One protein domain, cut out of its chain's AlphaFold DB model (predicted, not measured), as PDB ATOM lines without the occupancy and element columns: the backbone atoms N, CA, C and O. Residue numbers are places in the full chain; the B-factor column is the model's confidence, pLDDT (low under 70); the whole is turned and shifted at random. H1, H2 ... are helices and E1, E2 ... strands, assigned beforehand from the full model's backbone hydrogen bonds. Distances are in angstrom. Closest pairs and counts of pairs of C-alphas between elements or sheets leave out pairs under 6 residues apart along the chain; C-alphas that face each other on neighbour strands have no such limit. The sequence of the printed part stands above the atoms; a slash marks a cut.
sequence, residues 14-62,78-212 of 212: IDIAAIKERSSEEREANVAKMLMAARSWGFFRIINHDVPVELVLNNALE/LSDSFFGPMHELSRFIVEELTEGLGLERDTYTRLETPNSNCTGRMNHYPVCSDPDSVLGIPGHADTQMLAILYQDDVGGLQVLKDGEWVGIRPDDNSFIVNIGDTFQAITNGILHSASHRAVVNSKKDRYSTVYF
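What this domain is: This is residues 14 to 62 and 78 to 212 of the 212 residues of the protein "Predicted protein" of Physcomitrium patens (UniProt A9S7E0). Two strongly twisted sheets stand partly face to face as a sandwich, and the two long helices, H2 and H4, pack on the larger sheet. Strands E2 to E9 wind over both sheets as a jelly roll, one long hairpin of four nested antiparallel pairs: E2 with E9, E3 with E8, E4 with E7, E5 with E6. The 184 printed residues have five named helices and nine named strands, in the order H1 H2 E1 H3 H4 E2 E3 E4 E5 E6 E7 H5 E8 E9, a mixed class. The antiparallel sheets run E1 E7 E4 E9 E2 and E3 E8 E5 E6; the whole is compact, with a radius of gyration of the C-alphas of 16.5 A and spans of 51 by 40 by 34 A.

How they stand to each other: H1, residues 16 to 20, touches H2, residues 25 to 40; their closest C-alphas, of Ile 19 and Arg 27, are 4.7 A apart. H2 lies over E1, residues 43 to 47, at a height over the sheet of 10.9 A. H3, residues 53 to 57, only grazes that sheet. H4, residues 78 to 100, touches H2 about perpendicular, at 85 degrees, the closest C-alphas being those of Leu 35 and Leu 97, 5.9 A apart. H4 lies over E4, residues 146 to 151, at 50 degrees on the local plane, slantwise to the strands; H2 and H4 with this sheet make two layers, helices on one face of a sheet. Of H4's O i to N i+4 pairs 17 of 19 are within hydrogen-bond range; in H1, H2, H3 and H5, residues 181 to 186, every pair is. E7, residues 175 to 179, is the antiparallel neighbour of E1, with N 44 and O 177 within hydrogen-bond range at 3.0 A, and of E4, with N 149 and O 176 within range at 2.8 A. E9, residues 206 to 211, is the antiparallel neighbour of E4, with N 150 and O 209 within hydrogen-bond range at 2.9 A, and of E2, residues 120 to 125, with N 123 and O 208 within range at 2.8 A. In the other sheet E8, residues 196 to 199, is the antiparallel neighbour of E3, residues 135 to 140, with N 140 and O 196 within hydrogen-bond range at 2.9 A, and of E5, residues 157 to 161, with N 158 and O 197 within range at 2.9 A. E5 and E6, residues 164 to 167, form a hairpin, with N 159 and O 166 at 2.9 A. H5 touches no helix.

Where its parts are: H1 begins at C-alpha 16, (194.505, 141.946, 134.983). H2 is 22.1 A long and H4 33.7 A. E9, 17.2 A, ends at C-alpha 211, (194.062, 157.894, 141.485).

The domain as a whole: The C-alphas of Ser 23 and Ser 129, the two farthest apart, are 52.8 A apart. Residues 63 to 77 are not printed; C-alphas 62 and 78 are 14.6 A apart across the cut. The link from H4 to E2 is long, 19 residues. Confidence is under 70 at residues 22 to 23, 55 to 62 and 78 to 80.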
ATOM      1  N   ILE A  14     197.694 145.198 129.300       97.75
ATOM      2  CA  ILE A  14     197.852 144.164 130.322       97.75
ATOM      3  C   ILE A  14     196.469 143.680 130.753       97.75
ATOM      4  O   ILE A  14     195.618 144.488 131.130       97.75
ATOM      5  N   ASP A  15     196.249 142.371 130.698       95.88
ATOM      6  CA  ASP A  15     195.021 141.757 131.190       95.88
ATOM      7  C   ASP A  15     195.173 141.420 132.677       95.88
ATOM      8  O   ASP A  15     195.979 140.572 133.060       95.88
ATOM      9  N   ILE A  16     194.424 142.120 133.530       96.19
ATOM     10  CA  ILE A  16     194.505 141.946 134.983       96.19
ATOM     11  C   ILE A  16     193.856 140.631 135.430       96.19
ATOM     12  O   ILE A  16     194.365 139.998 136.359       96.19
ATOM     13  N   ALA A  17     192.787 140.182 134.770       93.75
ATOM     14  CA  ALA A  17     192.153 138.902 135.080       93.75
ATOM     15  C   ALA A  17     193.112 137.739 134.789       93.75
ATOM     16  O   ALA A  17     193.285 136.862 135.636       93.75
ATOM     17  N   ALA A  18     193.847 137.811 133.675       92.75
ATOM     18  CA  ALA A  18     194.864 136.820 133.315       92.75
ATOM     19  C   ALA A  18     196.023 136.723 134.330       92.75
ATOM     20  O   ALA A  18     196.662 135.680 134.451       92.75
ATOM     21  N   ILE A  19     196.306 137.793 135.087       93.25
ATOM     22  CA  ILE A  19     197.299 137.758 136.174       93.25
ATOM     23  C   ILE A  19     196.699 137.163 137.460       93.25
ATOM     24  O   ILE A  19     197.385 136.435 138.185       93.25
ATOM     25  N   LYS A  20     195.424 137.459 137.755       88.88
ATOM     26  CA  LYS A  20     194.711 136.954 138.945       88.88
ATOM     27  C   LYS A  20     194.459 135.447 138.881       88.88
ATOM     28  O   LYS A  20     194.490 134.778 139.918       88.88
ATOM     29  N   GLU A  21     194.209 134.907 137.694       79.81
ATOM     30  CA  GLU A  21     193.964 133.480 137.497       79.81
ATOM     31  C   GLU A  21     195.269 132.677 137.652       79.81
ATOM     32  O   GLU A  21     196.114 132.565 136.765       79.81
ATOM     33  N   ARG A  22     195.474 132.131 138.857       61.06
ATOM     34  CA  ARG A  22     196.685 131.389 139.234       61.06
ATOM     35  C   ARG A  22     196.722 130.001 138.594       61.06
ATOM     36  O   ARG A  22     196.234 129.042 139.186       61.06
ATOM     37  N   SER A  23     197.348 129.900 137.422       64.06
ATOM     38  CA  SER A  23     198.307 128.848 137.012       64.06
ATOM     39  C   SER A  23     198.393 128.766 135.487       64.06
ATOM     40  O   SER A  23     197.667 128.007 134.860       64.06
ATOM     41  N   SER A  24     199.280 129.545 134.865       72.12
ATOM     42  CA  SER A  24     199.556 129.406 133.432       72.12
ATOM     43  C   SER A  24     200.776 130.228 133.027       72.12
ATOM     44  O   SER A  24     201.038 131.282 133.610       72.12
ATOM     45  N   GLU A  25     201.450 129.782 131.966       84.38
ATOM     46  CA  GLU A  25     202.376 130.584 131.151       84.38
ATOM     47  C   GLU A  25     201.791 131.971 130.816       84.38
ATOM     48  O   GLU A  25     202.519 132.951 130.676       84.38
ATOM     49  N   GLU A  26     200.461 132.083 130.752       87.12
ATOM     50  CA  GLU A  26     199.736 133.328 130.512       87.12
ATOM     51  C   GLU A  26     199.910 134.376 131.622       87.12
ATOM     52  O   GLU A  26     200.073 135.564 131.320       87.12
ATOM     53  N   ARG A  27     199.950 133.963 132.898       92.12
ATOM     54  CA  ARG A  27     200.254 134.881 134.006       92.12
ATOM     55  C   ARG A  27     201.669 135.421 133.852       92.12
ATOM     56  O   ARG A  27     201.875 136.631 133.917       92.12
ATOM     57  N   GLU A  28     202.639 134.528 133.662       91.06
ATOM     58  CA  GLU A  28     204.052 134.898 133.530       91.06
ATOM     59  C   GLU A  28     204.261 135.841 132.343       91.06
ATOM     60  O   GLU A  28     204.940 136.861 132.474       91.06
ATOM     61  N   ALA A  29     203.602 135.566 131.214       93.19
ATOM     62  CA  ALA A  29     203.619 136.431 130.043       93.19
ATOM     63  C   ALA A  29     203.032 137.823 130.334       93.19
ATOM     64  O   ALA A  29     203.630 138.827 129.936       93.19
ATOM     65  N   ASN A  30     201.903 137.918 131.046       95.19
ATOM     66  CA  ASN A  30     201.297 139.207 131.395       95.19
ATOM     67  C   ASN A  30     202.134 139.998 132.411       95.19
ATOM     68  O   ASN A  30     202.337 141.198 132.216       95.19
ATOM     69  N   VAL A  31     202.688 139.349 133.440       96.06
ATOM     70  CA  VAL A  31     203.595 139.997 134.409       96.06
ATOM     71  C   VAL A  31     204.868 140.483 133.712       96.06
ATOM     72  O   VAL A  31     205.267 141.635 133.890       96.06
ATOM     73  N   ALA A  32     205.474 139.659 132.852       96.88
ATOM     74  CA  ALA A  32     206.648 140.052 132.075       96.88
ATOM     75  C   ALA A  32     206.343 141.227 131.135       96.88
ATOM     76  O   ALA A  32     207.127 142.173 131.051       96.88
ATOM     77  N   LYS A  33     205.184 141.214 130.464       98.06
ATOM     78  CA  LYS A  33     204.727 142.313 129.603       98.06
ATOM     79  C   LYS A  33     204.526 143.604 130.393       98.06
ATOM     80  O   LYS A  33     204.979 144.657 129.946       98.06
ATOM     81  N   MET A  34     203.899 143.526 131.565       98.50
ATOM     82  CA  MET A  34     203.680 144.669 132.453       98.50
ATOM     83  C   MET A  34     205.005 145.251 132.946       98.50
ATOM     84  O   MET A  34     205.215 146.460 132.862       98.50
ATOM     85  N   LEU A  35     205.939 144.399 133.373       98.50
ATOM     86  CA  LEU A  35     207.271 144.825 133.788       98.50
ATOM     87  C   LEU A  35     208.040 145.486 132.639       98.50
ATOM     88  O   LEU A  35     208.651 146.536 132.823       98.50
ATOM     89  N   MET A  36     207.999 144.906 131.438       98.44
ATOM     90  CA  MET A  36     208.640 145.491 130.260       98.44
ATOM     91  C   MET A  36     208.032 146.843 129.886       98.44
ATOM     92  O   MET A  36     208.774 147.762 129.537       98.44
ATOM     93  N   ALA A  37     206.713 146.998 129.999       98.44
ATOM     94  CA  ALA A  37     206.042 148.274 129.779       98.44
ATOM     95  C   ALA A  37     206.455 149.318 130.828       98.44
ATOM     96  O   ALA A  37     206.865 150.421 130.475       98.44
ATOM     97  N   ALA A  38     206.468 148.948 132.110       98.50
ATOM     98  CA  ALA A  38     206.921 149.818 133.194       98.50
ATOM     99  C   ALA A  38     208.394 150.254 133.043       98.50
ATOM    100  O   ALA A  38     208.747 151.362 133.433       98.50
ATOM    101  N   ARG A  39     209.250 149.414 132.448       98.19
ATOM    102  CA  ARG A  39     210.663 149.729 132.160       98.19
ATOM    103  C   ARG A  39     210.855 150.628 130.940       98.19
ATOM    104  O   ARG A  39     211.664 151.543 130.980       98.19
ATOM    105  N   SER A  40     210.171 150.323 129.839       96.44
ATOM    106  CA  SER A  40     210.425 150.959 128.535       96.44
ATOM    107  C   SER A  40     209.560 152.187 128.279       96.44
ATOM    108  O   SER A  40     210.025 153.157 127.694       96.44
ATOM    109  N   TRP A  41     208.308 152.147 128.727       97.50
ATOM    110  CA  TRP A  41     207.354 153.238 128.572       97.50
ATOM    111  C   TRP A  41     207.157 154.031 129.853       97.50
ATOM    112  O   TRP A  41     206.826 155.207 129.789       97.50
ATOM    113  N   GLY A  42     207.228 153.367 131.008       98.19
ATOM    114  CA  GLY A  42     206.689 153.921 132.249       98.19
ATOM    115  C   GLY A  42     205.164 154.037 132.267       98.19
ATOM    116  O   GLY A  42     204.608 154.562 133.225       98.19
ATOM    117  N   PHE A  43     204.496 153.550 131.217       98.38
ATOM    118  CA  PHE A  43     203.056 153.592 130.993       98.38
ATOM    119  C   PHE A  43     202.576 152.251 130.433       98.38
ATOM    120  O   PHE A  43     203.271 151.609 129.644       98.38
ATOM    121  N   PHE A  44     201.360 151.855 130.790       98.44
ATOM    122  CA  PHE A  44     200.647 150.746 130.159       98.44
ATOM    123  C   PHE A  44     199.141 150.897 130.342       98.44
ATOM    124  O   PHE A  44     198.668 151.611 131.223       98.44
ATOM    125  N   ARG A  45     198.377 150.219 129.493       97.88
ATOM    126  CA  ARG A  45     196.934 150.066 129.648       97.88
ATOM    127  C   ARG A  45     196.642 148.803 130.445       97.88
ATOM    128  O   ARG A  45     197.283 147.782 130.218       97.88
ATOM    129  N   ILE A  46     195.631 148.852 131.300       97.81
ATOM    130  CA  ILE A  46     195.063 147.678 131.960       97.81
ATOM    131  C   ILE A  46     193.609 147.474 131.530       97.81
ATOM    132  O   ILE A  46     192.859 148.442 131.398       97.81
ATOM    133  N   ILE A  47     193.226 146.219 131.320       96.25
ATOM    134  CA  ILE A  47     191.856 145.771 131.022       96.25
ATOM    135  C   ILE A  47     191.454 144.666 132.001       96.25
ATOM    136  O   ILE A  47     192.310 144.135 132.711       96.25
ATOM    137  N   ASN A  48     190.162 144.322 132.042       94.75
ATOM    138  CA  ASN A  48     189.629 143.254 132.902       94.75
ATOM    139  C   ASN A  48     190.048 143.425 134.379       94.75
ATOM    140  O   ASN A  48     190.416 142.478 135.067       94.75
ATOM    141  N   HIS A  49     190.054 144.674 134.854       93.88
ATOM    142  CA  HIS A  49     190.546 145.056 136.183       93.88
ATOM    143  C   HIS A  49     189.491 144.952 137.299       93.88
ATOM    144  O   HIS A  49     189.820 145.176 138.462       93.88
ATOM    145  N   ASP A  50     188.244 144.599 136.967       89.50
ATOM    146  CA  ASP A  50     187.100 144.440 137.888       89.50
ATOM    147  C   ASP A  50     186.696 145.700 138.670       89.50
ATOM    148  O   ASP A  50     185.978 145.620 139.666       89.50
ATOM    149  N   VAL A  51     187.131 146.880 138.219       89.56
ATOM    150  CA  VAL A  51     186.704 148.164 138.794       89.56
ATOM    151  C   VAL A  51     185.662 148.788 137.867       89.56
ATOM    152  O   VAL A  51     186.024 149.183 136.756       89.56
ATOM    153  N   PRO A  52     184.390 148.893 138.295       83.69
ATOM    154  CA  PRO A  52     183.346 149.526 137.496       83.69
ATOM    155  C   PRO A  52     183.692 150.984 137.176       83.69
ATOM    156  O   PRO A  52     183.937 151.792 138.077       83.69
ATOM    157  N   VAL A  53     183.689 151.332 135.890       74.44
ATOM    158  CA  VAL A  53     184.002 152.687 135.409       74.44
ATOM    159  C   VAL A  53     182.968 153.696 135.917       74.44
ATOM    160  O   VAL A  53     183.297 154.854 136.172       74.44
ATOM    161  N   GLU A  54     181.737 153.262 136.187       71.00
ATOM    162  CA  GLU A  54     180.691 154.097 136.778       71.00
ATOM    163  C   GLU A  54     181.080 154.607 138.167       71.00
ATOM    164  O   GLU A  54     180.661 155.694 138.552       71.00
ATOM    165  N   LEU A  55     181.912 153.886 138.929       69.69
ATOM    166  CA  LEU A  55     182.434 154.396 140.204       69.69
ATOM    167  C   LEU A  55     183.390 155.569 139.983       69.69
ATOM    168  O   LEU A  55     183.465 156.473 140.812       69.69
ATOM    169  N   VAL A  56     184.093 155.586 138.854       68.50
ATOM    170  CA  VAL A  56     184.999 156.669 138.464       68.50
ATOM    171  C   VAL A  56     184.213 157.864 137.915       68.50
ATOM    172  O   VAL A  56     184.517 159.009 138.254       68.50
ATOM    173  N   LEU A  57     183.164 157.599 137.129       64.62
ATOM    174  CA  LEU A  57     182.288 158.603 136.515       64.62
ATOM    175  C   LEU A  57     181.288 159.230 137.495       64.62
ATOM    176  O   LEU A  57     181.034 160.420 137.405       64.62
ATOM    177  N   ASN A  58     180.752 158.493 138.470       56.06
ATOM    178  CA  ASN A  58     179.815 159.036 139.470       56.06
ATOM    179  C   ASN A  58     180.510 159.896 140.543       56.06
ATOM    180  O   ASN A  58     179.849 160.584 141.319       56.06
ATOM    181  N   ASN A  59     181.845 159.866 140.590       53.91
ATOM    182  CA  ASN A  59     182.651 160.875 141.279       53.91
ATOM    183  C   ASN A  59     182.866 162.133 140.419       53.91
ATOM    184  O   ASN A  59     183.326 163.154 140.942       53.91
ATOM    185  N   ALA A  60     182.528 162.078 139.124       49.03
ATOM    186  CA  ALA A  60     182.480 163.247 138.274       49.03
ATOM    187  C   ALA A  60     181.237 164.069 138.587       49.03
ATOM    188  O   ALA A  60     180.118 163.583 138.711       49.03
ATOM    189  N   LEU A  61     181.477 165.348 138.815       46.62
ATOM    190  CA  LEU A  61     180.475 166.267 139.309       46.62
ATOM    191  C   LEU A  61     179.481 166.570 138.210       46.62
ATOM    192  O   LEU A  61     179.887 166.966 137.120       46.62
ATOM    193  N   GLU A  62     178.196 166.538 138.543       39.00
ATOM    194  CA  GLU A  62     177.261 167.395 137.833       39.00
ATOM    195  C   GLU A  62     177.667 168.857 138.094       39.00
ATOM    196  O   GLU A  62     177.757 169.282 139.257       39.00
ATOM    197  N   LEU A  78     180.846 158.156 149.593       48.94
ATOM    198  CA  LEU A  78     181.399 158.026 148.233       48.94
ATOM    199  C   LEU A  78     182.920 157.773 148.210       48.94
ATOM    200  O   LEU A  78     183.462 157.361 147.190       48.94
ATOM    201  N   SER A  79     183.626 158.021 149.325       58.44
ATOM    202  CA  SER A  79     185.074 157.786 149.401       58.44
ATOM    203  C   SER A  79     185.412 156.302 149.358       58.44
ATOM    204  O   SER A  79     186.304 155.911 148.617       58.44
ATOM    205  N   ASP A  80     184.693 155.463 150.097       62.59
ATOM    206  CA  ASP A  80     185.117 154.073 150.288       62.59
ATOM    207  C   ASP A  80     184.843 153.232 149.035       62.59
ATOM    208  O   ASP A  80     185.635 152.358 148.691       62.59
ATOM    209  N   SER A  81     183.770 153.549 148.299       73.25
ATOM    210  CA  SER A  81     183.390 152.839 147.075       73.25
ATOM    211  C   SER A  81     184.322 153.098 145.889       73.25
ATOM    212  O   SER A  81     184.384 152.260 144.998       73.25
ATOM    213  N   PHE A  82     185.057 154.216 145.866       81.25
ATOM    214  CA  PHE A  82     186.074 154.492 144.843       81.25
ATOM    215  C   PHE A  82     187.486 154.208 145.348       81.25
ATOM    216  O   PHE A  82     188.222 153.450 144.722       81.25
ATOM    217  N   PHE A  83     187.872 154.782 146.492       85.94
ATOM    218  CA  PHE A  83     189.241 154.657 146.986       85.94
ATOM    219  C   PHE A  83     189.574 153.229 147.417       85.94
ATOM    220  O   PHE A  83     190.709 152.826 147.210       85.94
ATOM    221  N   GLY A  84     188.618 152.456 147.946       89.00
ATOM    222  CA  GLY A  84     188.845 151.057 148.323       89.00
ATOM    223  C   GLY A  84     189.263 150.189 147.129       89.00
ATOM    224  O   GLY A  84     190.399 149.720 147.103       89.00
ATOM    225  N   PRO A  85     188.409 150.017 146.099       91.62
ATOM    226  CA  PRO A  85     188.758 149.228 144.915       91.62
ATOM    227  C   PRO A  85     190.002 149.732 144.173       91.62
ATOM    228  O   PRO A  85     190.809 148.925 143.716       91.62
ATOM    229  N   MET A  86     190.193 151.053 144.073       92.56
ATOM    230  CA  MET A  86     191.383 151.627 143.430       92.56
ATOM    231  C   MET A  86     192.659 151.383 144.240       92.56
ATOM    232  O   MET A  86     193.710 151.140 143.653       92.56
ATOM    233  N   HIS A  87     192.574 151.406 145.573       92.75
ATOM    234  CA  HIS A  87     193.694 151.082 146.452       92.75
ATOM    235  C   HIS A  87     194.095 149.613 146.335       92.75
ATOM    236  O   HIS A  87     195.273 149.323 146.154       92.75
ATOM    237  N   GLU A  88     193.127 148.695 146.341       94.00
ATOM    238  CA  GLU A  88     193.389 147.267 146.125       94.00
ATOM    239  C   GLU A  88     194.005 147.003 144.743       94.00
ATOM    240  O   GLU A  88     194.980 146.259 144.627       94.00
ATOM    241  N   LEU A  89     193.499 147.659 143.692       96.31
ATOM    242  CA  LEU A  89     194.067 147.552 142.345       96.31
ATOM    243  C   LEU A  89     195.497 148.112 142.275       96.31
ATOM    244  O   LEU A  89     196.373 147.490 141.678       96.31
ATOM    245  N   SER A  90     195.743 149.261 142.907       96.69
ATOM    246  CA  SER A  90     197.069 149.880 143.020       96.69
ATOM    247  C   SER A  90     198.060 148.939 143.711       96.69
ATOM    248  O   SER A  90     199.105 148.614 143.142       96.69
ATOM    249  N   ARG A  91     197.690 148.408 144.884       96.62
ATOM    250  CA  ARG A  91     198.498 147.438 145.634       96.62
ATOM    251  C   ARG A  91     198.789 146.192 144.807       96.62
ATOM    252  O   ARG A  91     199.943 145.780 144.731       96.62
ATOM    253  N   PHE A  92     197.781 145.640 144.134       97.38
ATOM    254  CA  PHE A  92     197.948 144.488 143.251       97.38
ATOM    255  C   PHE A  92     198.992 144.751 142.155       97.38
ATOM    256  O   PHE A  92     199.896 143.943 141.967       97.38
ATOM    257  N   ILE A  93     198.922 145.892 141.465       98.31
ATOM    258  CA  ILE A  93     199.879 146.235 140.401       98.31
ATOM    259  C   ILE A  93     201.302 146.382 140.956       98.31
ATOM    260  O   ILE A  93     202.245 145.866 140.351       98.31
ATOM    261  N   VAL A  94     201.472 147.053 142.103       98.00
ATOM    262  CA  VAL A  94     202.784 147.178 142.766       98.00
ATOM    263  C   VAL A  94     203.339 145.802 143.097       98.00
ATOM    264  O   VAL A  94     204.499 145.530 142.802       98.00
ATOM    265  N   GLU A  95     202.524 144.930 143.675       97.88
ATOM    266  CA  GLU A  95     202.917 143.578 144.063       97.88
ATOM    267  C   GLU A  95     203.367 142.726 142.873       97.88
ATOM    268  O   GLU A  95     204.414 142.084 142.933       97.88
ATOM    269  N   GLU A  96     202.629 142.753 141.767       97.62
ATOM    270  CA  GLU A  96     202.983 141.994 140.562       97.62
ATOM    271  C   GLU A  96     204.249 142.546 139.885       97.62
ATOM    272  O   GLU A  96     205.095 141.779 139.423       97.62
ATOM    273  N   LEU A  97     204.437 143.872 139.869       98.31
ATOM    274  CA  LEU A  97     205.694 144.483 139.419       98.31
ATOM    275  C   LEU A  97     206.862 144.096 140.335       98.31
ATOM    276  O   LEU A  97     207.951 143.806 139.845       98.31
ATOM    277  N   THR A  98     206.638 144.064 141.648       98.12
ATOM    278  CA  THR A  98     207.636 143.691 142.664       98.12
ATOM    279  C   THR A  98     208.080 142.241 142.495       98.12
ATOM    280  O   THR A  98     209.278 141.961 142.441       98.12
ATOM    281  N   GLU A  99     207.125 141.326 142.336       96.25
ATOM    282  CA  GLU A  99     207.396 139.917 142.053       96.25
ATOM    283  C   GLU A  99     208.131 139.756 140.713       96.25
ATOM    284  O   GLU A  99     209.121 139.031 140.632       96.25
ATOM    285  N   GLY A 100     207.733 140.508 139.679       96.12
ATOM    286  CA  GLY A 100     208.430 140.545 138.389       96.12
ATOM    287  C   GLY A 100     209.879 141.050 138.472       96.12
ATOM    288  O   GLY A 100     210.718 140.668 137.656       96.12
ATOM    289  N   LEU A 101     210.212 141.872 139.472       97.56
ATOM    290  CA  LEU A 101     211.590 142.282 139.774       97.56
ATOM    291  C   LEU A 101     212.401 141.188 140.496       97.56
ATOM    292  O   LEU A 101     213.590 141.387 140.742       97.56
ATOM    293  N   GLY A 102     211.791 140.042 140.810       96.94
ATOM    294  CA  GLY A 102     212.413 138.938 141.542       96.94
ATOM    295  C   GLY A 102     212.470 139.161 143.054       96.94
ATOM    296  O   GLY A 102     213.277 138.530 143.734       96.94
ATOM    297  N   LEU A 103     211.653 140.080 143.576       98.00
ATOM    298  CA  LEU A 103     211.544 140.373 145.003       98.00
ATOM    299  C   LEU A 103     210.339 139.647 145.612       98.00
ATOM    300  O   LEU A 103     209.452 139.169 144.904       98.00
ATOM    301  N   GLU A 104     210.289 139.582 146.944       98.00
ATOM    302  CA  GLU A 104     209.085 139.125 147.640       98.00
ATOM    303  C   GLU A 104     207.923 140.061 147.294       98.00
ATOM    304  O   GLU A 104     208.076 141.283 147.342       98.00
ATOM    305  N   ARG A 105     206.776 139.491 146.918       96.12
ATOM    306  CA  ARG A 105     205.635 140.205 146.332       96.12
ATOM    307  C   ARG A 105     205.224 141.459 147.113       96.12
ATOM    308  O   ARG A 105     204.945 142.486 146.508       96.12
ATOM    309  N   ASP A 106     205.228 141.401 148.438       97.25
ATOM    310  CA  ASP A 106     204.798 142.495 149.311       97.25
ATOM    311  C   ASP A 106     205.930 143.469 149.698       97.25
ATOM    312  O   ASP A 106     205.695 144.385 150.486       97.25
ATOM    313  N   THR A 107     207.148 143.328 149.144       97.94
ATOM    314  CA  THR A 107     208.350 144.102 149.538       97.94
ATOM    315  C   THR A 107     208.097 145.608 149.616       97.94
ATOM    316  O   THR A 107     208.565 146.253 150.557       97.94
ATOM    317  N   TYR A 108     207.360 146.174 148.655       96.00
ATOM    318  CA  TYR A 108     207.045 147.604 148.634       96.00
ATOM    319  C   TYR A 108     205.694 147.937 149.275       96.00
ATOM    320  O   TYR A 108     205.595 148.955 149.957       96.00
ATOM    321  N   THR A 109     204.668 147.088 149.149       95.38
ATOM    322  CA  THR A 109     203.344 147.360 149.744       95.38
ATOM    323  C   THR A 109     203.331 147.227 151.269       95.38
ATOM    324  O   THR A 109     202.509 147.856 151.935       95.38
ATOM    325  N   ARG A 110     204.278 146.487 151.859       94.94
ATOM    326  CA  ARG A 110     204.506 146.432 153.317       94.94
ATOM    327  C   ARG A 110     205.146 147.696 153.901       94.94
ATOM    328  O   ARG A 110     205.253 147.806 155.120       94.94
ATOM    329  N   LEU A 111     205.607 148.624 153.055       91.25
ATOM    330  CA  LEU A 111     206.098 149.939 153.491       91.25
ATOM    331  C   LEU A 111     204.951 150.913 153.781       91.25
ATOM    332  O   LEU A 111     205.185 151.971 154.367       91.25
ATOM    333  N   GLU A 112     203.723 150.578 153.379       90.06
ATOM    334  CA  GLU A 112     202.552 151.372 153.722       90.06
ATOM    335  C   GLU A 112     202.335 151.408 155.238       90.06
ATOM    336  O   GLU A 112     202.491 150.419 155.954       90.06
ATOM    337  N   THR A 113     201.964 152.583 155.737       89.25
ATOM    338  CA  THR A 113     201.690 152.823 157.155       89.25
ATOM    339  C   THR A 113     200.274 153.369 157.314       89.25
ATOM    340  O   THR A 113     199.695 153.846 156.338       89.25
ATOM    341  N   PRO A 114     199.722 153.435 158.537       85.50
ATOM    342  CA  PRO A 114     198.452 154.125 158.774       85.50
ATOM    343  C   PRO A 114     198.437 155.611 158.364       85.50
ATOM    344  O   PRO A 114     197.367 156.205 158.293       85.50
ATOM    345  N   ASN A 115     199.607 156.215 158.112       84.31
ATOM    346  CA  ASN A 115     199.743 157.591 157.625       84.31
ATOM    347  C   ASN A 115     199.942 157.683 156.102       84.31
ATOM    348  O   ASN A 115     200.054 158.793 155.579       84.31
ATOM    349  N   SER A 116     200.027 156.552 155.393       86.38
ATOM    350  CA  SER A 116     200.046 156.545 153.932       86.38
ATOM    351  C   SER A 116     198.737 157.124 153.407       86.38
ATOM    352  O   SER A 116     197.663 156.867 153.953       86.38
ATOM    353  N   ASN A 117     198.824 157.935 152.359       82.38
ATOM    354  CA  ASN A 117     197.667 158.552 151.738       82.38
ATOM    355  C   ASN A 117     197.498 158.059 150.302       82.38
ATOM    356  O   ASN A 117     198.448 157.651 149.645       82.38
ATOM    357  N   CYS A 118     196.261 158.129 149.835       86.19
ATOM    358  CA  CYS A 118     195.928 158.093 148.424       86.19
ATOM    359  C   CYS A 118     195.134 159.356 148.092       86.19
ATOM    360  O   CYS A 118     194.463 159.941 148.954       86.19
ATOM    361  N   THR A 119     195.228 159.815 146.850       87.38
ATOM    362  CA  THR A 119     194.539 161.028 146.401       87.38
ATOM    363  C   THR A 119     193.852 160.808 145.066       87.38
ATOM    364  O   THR A 119     194.381 160.176 144.163       87.38
ATOM    365  N   GLY A 120     192.643 161.352 144.946       87.00
ATOM    366  CA  GLY A 120     191.906 161.400 143.692       87.00
ATOM    367  C   GLY A 120     191.983 162.805 143.109       87.00
ATOM    368  O   GLY A 120     191.723 163.779 143.819       87.00
ATOM    369  N   ARG A 121     192.306 162.921 141.822       87.56
ATOM    370  CA  ARG A 121     192.270 164.176 141.066       87.56
ATOM    371  C   ARG A 121     191.331 164.027 139.883       87.56
ATOM    372  O   ARG A 121     191.549 163.177 139.030       87.56
ATOM    373  N   MET A 122     190.343 164.907 139.792       87.62
ATOM    374  CA  MET A 122     189.527 165.038 138.593       87.62
ATOM    375  C   MET A 122     189.929 166.293 137.829       87.62
ATOM    376  O   MET A 122     190.051 167.369 138.415       87.62
ATOM    377  N   ASN A 123     190.109 166.149 136.521       89.88
ATOM    378  CA  ASN A 123     190.464 167.243 135.632       89.88
ATOM    379  C   ASN A 123     189.337 167.480 134.627       89.88
ATOM    380  O   ASN A 123     188.839 166.531 134.021       89.88
ATOM    381  N   HIS A 124     189.000 168.750 134.424       92.69
ATOM    382  CA  HIS A 124     188.121 169.229 133.361       92.69
ATOM    383  C   HIS A 124     188.929 170.155 132.456       92.69
ATOM    384  O   HIS A 124     189.545 171.109 132.931       92.69
ATOM    385  N   TYR A 125     188.930 169.856 131.162       92.44
ATOM    386  CA  TYR A 125     189.597 170.637 130.130       92.44
ATOM    387  C   TYR A 125     188.536 171.190 129.176       92.44
ATOM    388  O   TYR A 125     188.035 170.441 128.331       92.44
ATOM    389  N   PRO A 126     188.171 172.475 129.305       92.75
ATOM    390  CA  PRO A 126     187.208 173.102 128.413       92.75
ATOM    391  C   PRO A 126     187.701 173.144 126.965       92.75
ATOM    392  O   PRO A 126     188.911 173.159 126.705       92.75
ATOM    393  N   VAL A 127     186.760 173.263 126.028       93.94
ATOM    394  CA  VAL A 127     187.063 173.636 124.641       93.94
ATOM    395  C   VAL A 127     187.940 174.891 124.592       93.94
ATOM    396  O   VAL A 127     187.630 175.923 125.189       93.94
ATOM    397  N   CYS A 128     189.027 174.816 123.828       92.62
ATOM    398  CA  CYS A 128     189.976 175.900 123.628       92.62
ATOM    399  C   CYS A 128     189.961 176.380 122.174       92.62
ATOM    400  O   CYS A 128     190.113 175.583 121.251       92.62
ATOM    401  N   SER A 129     189.815 177.689 121.954       93.00
ATOM    402  CA  SER A 129     189.818 178.283 120.608       93.00
ATOM    403  C   SER A 129     191.181 178.234 119.912       93.00
ATOM    404  O   SER A 129     191.225 178.308 118.690       93.00
ATOM    405  N   ASP A 130     192.269 178.124 120.678       92.69
ATOM    406  CA  ASP A 130     193.643 178.081 120.169       92.69
ATOM    407  C   ASP A 130     194.449 176.949 120.844       92.69
ATOM    408  O   ASP A 130     195.316 177.201 121.687       92.69
ATOM    409  N   PRO A 131     194.118 175.677 120.544       90.88
ATOM    410  CA  PRO A 131     194.647 174.523 121.270       90.88
ATOM    411  C   PRO A 131     196.134 174.249 121.010       90.88
ATOM    412  O   PRO A 131     196.750 173.512 121.774       90.88
ATOM    413  N   ASP A 132     196.721 174.827 119.960       89.44
ATOM    414  CA  ASP A 132     198.147 174.672 119.652       89.44
ATOM    415  C   ASP A 132     199.045 175.598 120.487       89.44
ATOM    416  O   ASP A 132     200.232 175.308 120.661       89.44
ATOM    417  N   SER A 133     198.483 176.677 121.039       89.75
ATOM    418  CA  SER A 133     199.214 177.675 121.831       89.75
ATOM    419  C   SER A 133     199.208 177.399 123.336       89.75
ATOM    420  O   SER A 133     199.950 178.048 124.077       89.75
ATOM    421  N   VAL A 134     198.379 176.468 123.820       91.50
ATOM    422  CA  VAL A 134     198.222 176.191 125.256       91.50
ATOM    423  C   VAL A 134     198.200 174.695 125.561       91.50
ATOM    424  O   VAL A 134     197.826 173.864 124.737       91.50
ATOM    425  N   LEU A 135     198.580 174.345 126.789       93.44
ATOM    426  CA  LEU A 135     198.460 172.991 127.325       93.44
ATOM    427  C   LEU A 135     197.435 172.982 128.457       93.44
ATOM    428  O   LEU A 135     197.333 173.948 129.210       93.44
ATOM    429  N   GLY A 136     196.712 171.873 128.590       93.62
ATOM    430  CA  GLY A 136     195.834 171.638 129.735       93.62
ATOM    431  C   GLY A 136     196.651 171.392 131.001       93.62
ATOM    432  O   GLY A 136     196.431 172.041 132.017       93.62
ATOM    433  N   ILE A 137     197.637 170.495 130.915       95.19
ATOM    434  CA  ILE A 137     198.681 170.309 131.933       95.19
ATOM    435  C   ILE A 137     200.037 170.272 131.214       95.19
ATOM    436  O   ILE A 137     200.153 169.541 130.224       95.19
ATOM    437  N   PRO A 138     201.051 171.034 131.665       96.31
ATOM    438  CA  PRO A 138     202.395 170.985 131.094       96.31
ATOM    439  C   PRO A 138     203.075 169.620 131.305       96.31
ATOM    440  O   PRO A 138     202.610 168.782 132.075       96.31
ATOM    441  N   GLY A 139     204.192 169.397 130.607       96.75
ATOM    442  CA  GLY A 139     205.000 168.186 130.777       96.75
ATOM    443  C   GLY A 139     205.493 168.024 132.216       96.75
ATOM    444  O   GLY A 139     206.128 168.937 132.740       96.75
ATOM    445  N   HIS A 140     205.201 166.882 132.834       98.12
ATOM    446  CA  HIS A 140     205.617 166.526 134.194       98.12
ATOM    447  C   HIS A 140     205.738 165.006 134.356       98.12
ATOM    448  O   HIS A 140     205.219 164.256 133.534       98.12
ATOM    449  N   ALA A 141     206.406 164.568 135.419       97.88
ATOM    450  CA  ALA A 141     206.319 163.209 135.945       97.88
ATOM    451  C   ALA A 141     205.546 163.245 137.274       97.88
ATOM    452  O   ALA A 141     205.491 164.287 137.936       97.88
ATOM    453  N   ASP A 142     204.918 162.129 137.637       97.94
ATOM    454  CA  ASP A 142     204.170 162.031 138.891       97.94
ATOM    455  C   ASP A 142     205.102 161.662 140.039       97.94
ATOM    456  O   ASP A 142     205.909 160.749 139.919       97.94
ATOM    457  N   THR A 143     204.955 162.319 141.187       96.12
ATOM    458  CA  THR A 143     205.847 162.102 142.338       96.12
ATOM    459  C   THR A 143     205.568 160.806 143.110       96.12
ATOM    460  O   THR A 143     206.431 160.308 143.835       96.12
ATOM    461  N   GLN A 144     204.354 160.269 142.987       93.31
ATOM    462  CA  GLN A 144     203.828 159.143 143.763       93.31
ATOM    463  C   GLN A 144     204.420 157.799 143.295       93.31
ATOM    464  O   GLN A 144     205.329 157.762 142.471       93.31
ATOM    465  N   MET A 145     203.979 156.672 143.862       94.44
ATOM    466  CA  MET A 145     204.469 155.347 143.448       94.44
ATOM    467  C   MET A 145     203.924 154.965 142.064       94.44
ATOM    468  O   MET A 145     204.675 154.580 141.169       94.44
ATOM    469  N   LEU A 146     202.622 155.130 141.868       96.56
ATOM    470  CA  LEU A 146     201.966 154.962 140.580       96.56
ATOM    471  C   LEU A 146     200.768 155.899 140.478       96.56
ATOM    472  O   LEU A 146     200.317 156.446 141.483       96.56
ATOM    473  N   ALA A 147     200.244 156.050 139.271       97.62
ATOM    474  CA  ALA A 147     198.942 156.653 139.045       97.62
ATOM    475  C   ALA A 147     198.071 155.722 138.194       97.62
ATOM    476  O   ALA A 147     198.576 155.048 137.294       97.62
ATOM    477  N   ILE A 148     196.769 155.687 138.480       97.62
ATOM    478  CA  ILE A 148     195.755 154.979 137.687       97.62
ATOM    479  C   ILE A 148     194.778 156.018 137.142       97.62
ATOM    480  O   ILE A 148     194.067 156.686 137.894       97.62
ATOM    481  N   LEU A 149     194.762 156.166 135.826       95.75
ATOM    482  CA  LEU A 149     194.034 157.186 135.088       95.75
ATOM    483  C   LEU A 149     192.897 156.557 134.281       95.75
ATOM    484  O   LEU A 149     193.118 155.722 133.405       95.75
ATOM    485  N   TYR A 150     191.697 157.079 134.494       94.00
ATOM    486  CA  TYR A 150     190.587 156.987 133.557       94.00
ATOM    487  C   TYR A 150     190.492 158.272 132.725       94.00
ATOM    488  O   TYR A 150     190.633 159.382 133.252       94.00
ATOM    489  N   GLN A 151     190.213 158.136 131.433       91.12
ATOM    490  CA  GLN A 151     189.948 159.252 130.528       91.12
ATOM    491  C   GLN A 151     188.717 158.956 129.675       91.12
ATOM    492  O   GLN A 151     188.460 157.800 129.359       91.12
ATOM    493  N   ASP A 152     187.989 160.008 129.315       90.25
ATOM    494  CA  ASP A 152     186.858 159.916 128.396       90.25
ATOM    495  C   ASP A 152     187.285 159.646 126.940       90.25
ATOM    496  O   ASP A 152     188.473 159.576 126.607       90.25
ATOM    497  N   ASP A 153     186.290 159.569 126.055       91.31
ATOM    498  CA  ASP A 153     186.431 159.334 124.615       91.31
ATOM    499  C   ASP A 153     187.138 160.470 123.852       91.31
ATOM    500  O   ASP A 153     187.425 160.335 122.659       91.31
ATOM    501  N   VAL A 154     187.433 161.602 124.502       91.75
ATOM    502  CA  VAL A 154     188.070 162.754 123.854       91.75
ATOM    503  C   VAL A 154     189.573 162.557 123.756       91.75
ATOM    504  O   VAL A 154     190.163 162.903 122.739       91.75
ATOM    505  N   GLY A 155     190.221 161.997 124.779       88.69
ATOM    506  CA  GLY A 155     191.678 161.821 124.796       88.69
ATOM    507  C   GLY A 155     192.450 163.131 124.897       88.69
ATOM    508  O   GLY A 155     191.871 164.184 125.136       88.69
ATOM    509  N   GLY A 156     193.773 163.084 124.746       93.31
ATOM    510  CA  GLY A 156     194.655 164.253 124.903       93.31
ATOM    511  C   GLY A 156     195.785 164.057 125.909       93.31
ATOM    512  O   GLY A 156     196.614 164.950 126.075       93.31
ATOM    513  N   LEU A 157     195.857 162.887 126.546       96.12
ATOM    514  CA  LEU A 157     197.077 162.448 127.208       96.12
ATOM    515  C   LEU A 157     198.178 162.252 126.158       96.12
ATOM    516  O   LEU A 157     197.972 161.551 125.165       96.12
ATOM    517  N   GLN A 158     199.345 162.841 126.405       96.94
ATOM    518  CA  GLN A 158     200.561 162.581 125.646       96.94
ATOM    519  C   GLN A 158     201.693 162.165 126.584       96.94
ATOM    520  O   GLN A 158     201.865 162.774 127.638       96.94
ATOM    521  N   VAL A 159     202.474 161.171 126.178       96.50
ATOM    522  CA  VAL A 159     203.651 160.661 126.899       96.50
ATOM    523  C   VAL A 159     204.896 160.997 126.084       96.50
ATOM    524  O   VAL A 159     204.863 160.938 124.858       96.50
ATOM    525  N   LEU A 160     205.980 161.394 126.742       95.38
ATOM    526  CA  LEU A 160     207.275 161.599 126.104       95.38
ATOM    527  C   LEU A 160     207.990 160.249 126.002       95.38
ATOM    528  O   LEU A 160     208.429 159.706 127.014       95.38
ATOM    529  N   LYS A 161     208.117 159.724 124.787       92.06
ATOM    530  CA  LYS A 161     208.752 158.440 124.478       92.06
ATOM    531  C   LYS A 161     209.789 158.654 123.383       92.06
ATOM    532  O   LYS A 161     209.498 159.292 122.378       92.06
ATOM    533  N   ASP A 162     211.010 158.172 123.603       91.44
ATOM    534  CA  ASP A 162     212.124 158.287 122.646       91.44
ATOM    535  C   ASP A 162     212.391 159.729 122.156       91.44
ATOM    536  O   ASP A 162     212.813 159.967 121.028       91.44
ATOM    537  N   GLY A 163     212.150 160.716 123.030       91.50
ATOM    538  CA  GLY A 163     212.324 162.143 122.732       91.50
ATOM    539  C   GLY A 163     211.138 162.805 122.023       91.50
ATOM    540  O   GLY A 163     211.159 164.020 121.819       91.50
ATOM    541  N   GLU A 164     210.083 162.052 121.708       92.50
ATOM    542  CA  GLU A 164     208.893 162.543 121.020       92.50
ATOM    543  C   GLU A 164     207.635 162.424 121.885       92.50
ATOM    544  O   GLU A 164     207.460 161.500 122.677       92.50
ATOM    545  N   TRP A 165     206.734 163.397 121.756       94.69
ATOM    546  CA  TRP A 165     205.438 163.343 122.429       94.69
ATOM    547  C   TRP A 165     204.486 162.457 121.627       94.69
ATOM    548  O   TRP A 165     204.142 162.801 120.504       94.69
ATOM    549  N   VAL A 166     204.000 161.367 122.205       94.19
ATOM    550  CA  VAL A 166     203.036 160.470 121.555       94.19
ATOM    551  C   VAL A 166     201.691 160.510 122.267       94.19
ATOM    552  O   VAL A 166     201.636 160.538 123.495       94.19
ATOM    553  N   GLY A 167     200.595 160.556 121.510       94.75
ATOM    554  CA  GLY A 167     199.246 160.519 122.071       94.75
ATOM    555  C   GLY A 167     198.848 159.117 122.516       94.75
ATOM    556  O   GLY A 167     199.130 158.139 121.827       94.75
ATOM    557  N   ILE A 168     198.129 159.026 123.634       95.06
ATOM    558  CA  ILE A 168     197.516 157.777 124.094       95.06
ATOM    559  C   ILE A 168     196.043 157.777 123.697       95.06
ATOM    560  O   ILE A 168     195.276 158.641 124.132       95.06
ATOM    561  N   ARG A 169     195.648 156.811 122.862       93.56
ATOM    562  CA  ARG A 169     194.266 156.671 122.389       93.56
ATOM    563  C   ARG A 169     193.321 156.372 123.562       93.56
ATOM    564  O   ARG A 169     193.658 155.494 124.349       93.56
ATOM    565  N   PRO A 170     192.159 157.027 123.684       91.94
ATOM    566  CA  PRO A 170     191.121 156.639 124.641       91.94
ATOM    567  C   PRO A 170     190.609 155.213 124.456       91.94
ATOM    568  O   PRO A 170     190.626 154.687 123.344       91.94
ATOM    569  N   ASP A 171     190.136 154.616 125.546       91.06
ATOM    570  CA  ASP A 171     189.451 153.325 125.554       91.06
ATOM    571  C   ASP A 171     188.550 153.261 126.796       91.06
ATOM    572  O   ASP A 171     189.041 153.359 127.924       91.06
ATOM    573  N   ASP A 172     187.243 153.136 126.556       84.31
ATOM    574  CA  ASP A 172     186.184 153.316 127.557       84.31
ATOM    575  C   ASP A 172     186.159 152.224 128.639       84.31
ATOM    576  O   ASP A 172     185.555 152.427 129.691       84.31
ATOM    577  N   ASN A 173     186.831 151.090 128.413       85.56
ATOM    578  CA  ASN A 173     186.844 149.933 129.317       85.56
ATOM    579  C   ASN A 173     188.246 149.635 129.856       85.56
ATOM    580  O   ASN A 173     188.586 148.485 130.148       85.56
ATOM    581  N   SER A 174     189.082 150.666 129.948       94.12
ATOM    582  CA  SER A 174     190.459 150.512 130.386       94.12
ATOM    583  C   SER A 174     190.905 151.643 131.296       94.12
ATOM    584  O   SER A 174     190.399 152.766 131.230       94.12
ATOM    585  N   PHE A 175     191.935 151.362 132.087       96.94
ATOM    586  CA  PHE A 175     192.713 152.403 132.744       96.94
ATOM    587  C   PHE A 175     194.114 152.475 132.158       96.94
ATOM    588  O   PHE A 175     194.669 151.492 131.666       96.94
ATOM    589  N   ILE A 176     194.697 153.663 132.230       97.75
ATOM    590  CA  ILE A 176     196.113 153.885 131.981       97.75
ATOM    591  C   ILE A 176     196.822 153.902 133.327       97.75
ATOM    592  O   ILE A 176     196.395 154.603 134.240       97.75
ATOM    593  N   VAL A 177     197.900 153.145 133.447       98.62
ATOM    594  CA  VAL A 177     198.760 153.131 134.626       98.62
ATOM    595  C   VAL A 177     200.093 153.744 134.250       98.62
ATOM    596  O   VAL A 177     200.636 153.417 133.192       98.62
ATOM    597  N   ASN A 178     200.635 154.596 135.115       98.62
ATOM    598  CA  ASN A 178     202.004 155.073 134.984       98.62
ATOM    599  C   ASN A 178     202.804 154.973 136.272       98.62
ATOM    600  O   ASN A 178     202.273 155.083 137.375       98.62
ATOM    601  N   ILE A 179     204.104 154.765 136.096       98.69
ATOM    602  CA  ILE A 179     205.089 154.703 137.170       98.69
ATOM    603  C   ILE A 179     205.462 156.130 137.576       98.69
ATOM    604  O   ILE A 179     205.746 156.976 136.723       98.69
ATOM    605  N   GLY A 180     205.475 156.400 138.878       98.31
ATOM    606  CA  GLY A 180     205.916 157.685 139.413       98.31
ATOM    607  C   GLY A 180     207.349 157.662 139.953       98.31
ATOM    608  O   GLY A 180     207.987 156.610 140.085       98.31
ATOM    609  N   ASP A 181     207.862 158.846 140.271       98.50
ATOM    610  CA  ASP A 181     209.240 159.093 140.694       98.50
ATOM    611  C   ASP A 181     209.625 158.276 141.927       98.50
ATOM    612  O   ASP A 181     210.752 157.784 142.011       98.50
ATOM    613  N   THR A 182     208.696 158.080 142.869       96.81
ATOM    614  CA  THR A 182     208.960 157.271 144.068       96.81
ATOM    615  C   THR A 182     209.294 155.831 143.687       96.81
ATOM    616  O   THR A 182     210.258 155.267 144.206       96.81
ATOM    617  N   PHE A 183     208.545 155.231 142.758       97.69
ATOM    618  CA  PHE A 183     208.776 153.838 142.378       97.69
ATOM    619  C   PHE A 183     210.037 153.687 141.521       97.69
ATOM    620  O   PHE A 183     210.818 152.751 141.715       97.69
ATOM    621  N   GLN A 184     210.303 154.656 140.640       98.62
ATOM    622  CA  GLN A 184     211.579 154.744 139.934       98.62
ATOM    623  C   GLN A 184     212.757 154.818 140.920       98.62
ATOM    624  O   GLN A 184     213.728 154.077 140.781       98.62
ATOM    625  N   ALA A 185     212.672 155.664 141.949       98.25
ATOM    626  CA  ALA A 185     213.750 155.852 142.916       98.25
ATOM    627  C   ALA A 185     214.038 154.582 143.734       98.25
ATOM    628  O   ALA A 185     215.189 154.152 143.817       98.25
ATOM    629  N   ILE A 186     213.010 153.941 144.303       96.88
ATOM    630  CA  ILE A 186     213.197 152.748 145.153       96.88
ATOM    631  C   ILE A 186     213.589 151.494 144.364       96.88
ATOM    632  O   ILE A 186     214.151 150.561 144.936       96.88
ATOM    633  N   THR A 187     213.313 151.466 143.057       97.88
ATOM    634  CA  THR A 187     213.777 150.405 142.148       97.88
ATOM    635  C   THR A 187     215.120 150.744 141.504       97.88
ATOM    636  O   THR A 187     215.562 150.039 140.600       97.88
ATOM    637  N   ASN A 188     215.788 151.809 141.964       97.44
ATOM    638  CA  ASN A 188     217.082 152.271 141.461       97.44
ATOM    639  C   ASN A 188     217.088 152.500 139.937       97.44
ATOM    640  O   ASN A 188     218.015 152.104 139.230       97.44
ATOM    641  N   GLY A 189     216.017 153.108 139.424       97.62
ATOM    642  CA  GLY A 189     215.860 153.442 138.012       97.62
ATOM    643  C   GLY A 189     215.439 152.278 137.115       97.62
ATOM    644  O   GLY A 189     215.382 152.465 135.903       97.62
ATOM    645  N   ILE A 190     215.154 151.089 137.664       98.25
ATOM    646  CA  ILE A 190     214.692 149.957 136.849       98.25
ATOM    647  C   ILE A 190     213.321 150.268 136.244       98.25
ATOM    648  O   ILE A 190     213.134 150.060 135.050       98.25
ATOM    649  N   LEU A 191     212.361 150.742 137.042       98.56
ATOM    650  CA  LEU A 191     211.070 151.195 136.521       98.56
ATOM    651  C   LEU A 191     211.171 152.665 136.115       98.56
ATOM    652  O   LEU A 191     211.740 153.466 136.852       98.56
ATOM    653  N   HIS A 192     210.623 153.018 134.956       98.12
ATOM    654  CA  HIS A 192     210.794 154.342 134.377       98.12
ATOM    655  C   HIS A 192     209.603 155.245 134.694       98.12
ATOM    656  O   HIS A 192     208.479 154.915 134.337       98.12
ATOM    657  N   SER A 193     209.835 156.404 135.311       98.62
ATOM    658  CA  SER A 193     208.818 157.452 135.413       98.62
ATOM    659  C   SER A 193     208.900 158.375 134.200       98.62
ATOM    660  O   SER A 193     209.837 159.165 134.055       98.62
ATOM    661  N   ALA A 194     207.931 158.237 133.294       97.88
ATOM    662  CA  ALA A 194     207.911 158.987 132.047       97.88
ATOM    663  C   ALA A 194     207.223 160.347 132.202       97.88
ATOM    664  O   ALA A 194     206.173 160.490 132.839       97.88
ATOM    665  N   SER A 195     207.793 161.353 131.536       98.38
ATOM    666  CA  SER A 195     207.144 162.655 131.413       98.38
ATOM    667  C   SER A 195     205.884 162.540 130.561       98.38
ATOM    668  O   SER A 195     205.900 161.966 129.475       98.38
ATOM    669  N   HIS A 196     204.795 163.137 131.019       98.06
ATOM    670  CA  HIS A 196     203.513 163.154 130.334       98.06
ATOM    671  C   HIS A 196     202.859 164.542 130.442       98.06
ATOM    672  O   HIS A 196     203.246 165.385 131.253       98.06
ATOM    673  N   ARG A 197     201.889 164.823 129.571       97.12
ATOM    674  CA  ARG A 197     201.152 166.096 129.522       97.12
ATOM    675  C   ARG A 197     199.715 165.884 129.063       97.12
ATOM    676  O   ARG A 197     199.387 164.843 128.497       97.12
ATOM    677  N   ALA A 198     198.878 166.900 129.246       95.75
ATOM    678  CA  ALA A 198     197.529 166.927 128.687       95.75
ATOM    679  C   ALA A 198     197.396 168.091 127.699       95.75
ATOM    680  O   ALA A 198     197.602 169.248 128.071       95.75
ATOM    681  N   VAL A 199     197.049 167.790 126.448       95.25
ATOM    682  CA  VAL A 199     196.705 168.799 125.435       95.25
ATOM    683  C   VAL A 199     195.197 169.057 125.434       95.25
ATOM    684  O   VAL A 199     194.409 168.203 125.840       95.25
ATOM    685  N   VAL A 200     194.797 170.243 124.982       93.94
ATOM    686  CA  VAL A 200     193.385 170.630 124.834       93.94
ATOM    687  C   VAL A 200     192.956 170.550 123.369       93.94
ATOM    688  O   VAL A 200     193.775 170.329 122.480       93.94
ATOM    689  N   ASN A 201     191.662 170.709 123.104       93.44
ATOM    690  CA  ASN A 201     191.113 170.690 121.750       93.44
ATOM    691  C   ASN A 201     190.038 171.774 121.577       93.44
ATOM    692  O   ASN A 201     189.542 172.330 122.554       93.44
ATOM    693  N   SER A 202     189.662 172.054 120.329       93.38
ATOM    694  CA  SER A 202     188.708 173.112 119.976       93.38
ATOM    695  C   SER A 202     187.272 172.634 119.733       93.38
ATOM    696  O   SER A 202     186.476 173.374 119.157       93.38
ATOM    697  N   LYS A 203     186.937 171.390 120.096       93.19
ATOM    698  CA  LYS A 203     185.693 170.724 119.673       93.19
ATOM    699  C   LYS A 203     184.824 170.224 120.823       93.19
ATOM    700  O   LYS A 203     183.609 170.369 120.745       93.19
ATOM    701  N   LYS A 204     185.417 169.602 121.842       92.62
ATOM    702  CA  LYS A 204     184.694 168.935 122.931       92.62
ATOM    703  C   LYS A 204     185.454 169.061 124.252       92.62
ATOM    704  O   LYS A 204     186.676 168.923 124.274       92.62
ATOM    705  N   ASP A 205     184.727 169.310 125.337       92.25
ATOM    706  CA  ASP A 205     185.278 169.268 126.694       92.25
ATOM    707  C   ASP A 205     185.820 167.869 126.997       92.25
ATOM    708  O   ASP A 205     185.184 166.878 126.644       92.25
ATOM    709  N   ARG A 206     186.977 167.800 127.660       92.25
ATOM    710  CA  ARG A 206     187.608 166.546 128.085       92.25
ATOM    711  C   ARG A 206     187.573 166.414 129.603       92.25
ATOM    712  O   ARG A 206     187.882 167.369 130.323       92.25
ATOM    713  N   TYR A 207     187.323 165.206 130.082       91.50
ATOM    714  CA  TYR A 207     187.353 164.826 131.487       91.50
ATOM    715  C   TYR A 207     188.318 163.665 131.733       91.50
ATOM    716  O   TYR A 207     188.544 162.796 130.892       91.50
ATOM    717  N   SER A 208     188.924 163.659 132.916       92.25
ATOM    718  CA  SER A 208     189.747 162.538 133.373       92.25
ATOM    719  C   SER A 208     189.765 162.458 134.888       92.25
ATOM    720  O   SER A 208     189.789 163.506 135.541       92.25
ATOM    721  N   THR A 209     189.887 161.250 135.422       91.50
ATOM    722  CA  THR A 209     190.025 160.997 136.858       91.50
ATOM    723  C   THR A 209     191.285 160.183 137.100       91.50
ATOM    724  O   THR A 209     191.506 159.171 136.444       91.50
ATOM    725  N   VAL A 210     192.115 160.636 138.033       93.12
ATOM    726  CA  VAL A 210     193.387 160.010 138.398       93.12
ATOM    727  C   VAL A 210     193.343 159.610 139.862       93.12
ATOM    728  O   VAL A 210     192.985 160.432 140.707       93.12
ATOM    729  N   TYR A 211     193.720 158.374 140.153       93.62
ATOM    730  CA  TYR A 211     194.062 157.894 141.485       93.62
ATOM    731  C   TYR A 211     195.585 157.871 141.625       93.62
ATOM    732  O   TYR A 211     196.262 157.364 140.731       93.62
ATOM    733  N   PHE A 212     196.093 158.400 142.733       91.81
ATOM    734  CA  PHE A 212     197.495 158.346 143.144       91.81
ATOM    735  C   PHE A 212     197.625 157.684 144.510       91.81
ATOM    736  O   PHE A 212     196.775 158.011 145.379       91.81
TER     737      PHE A 212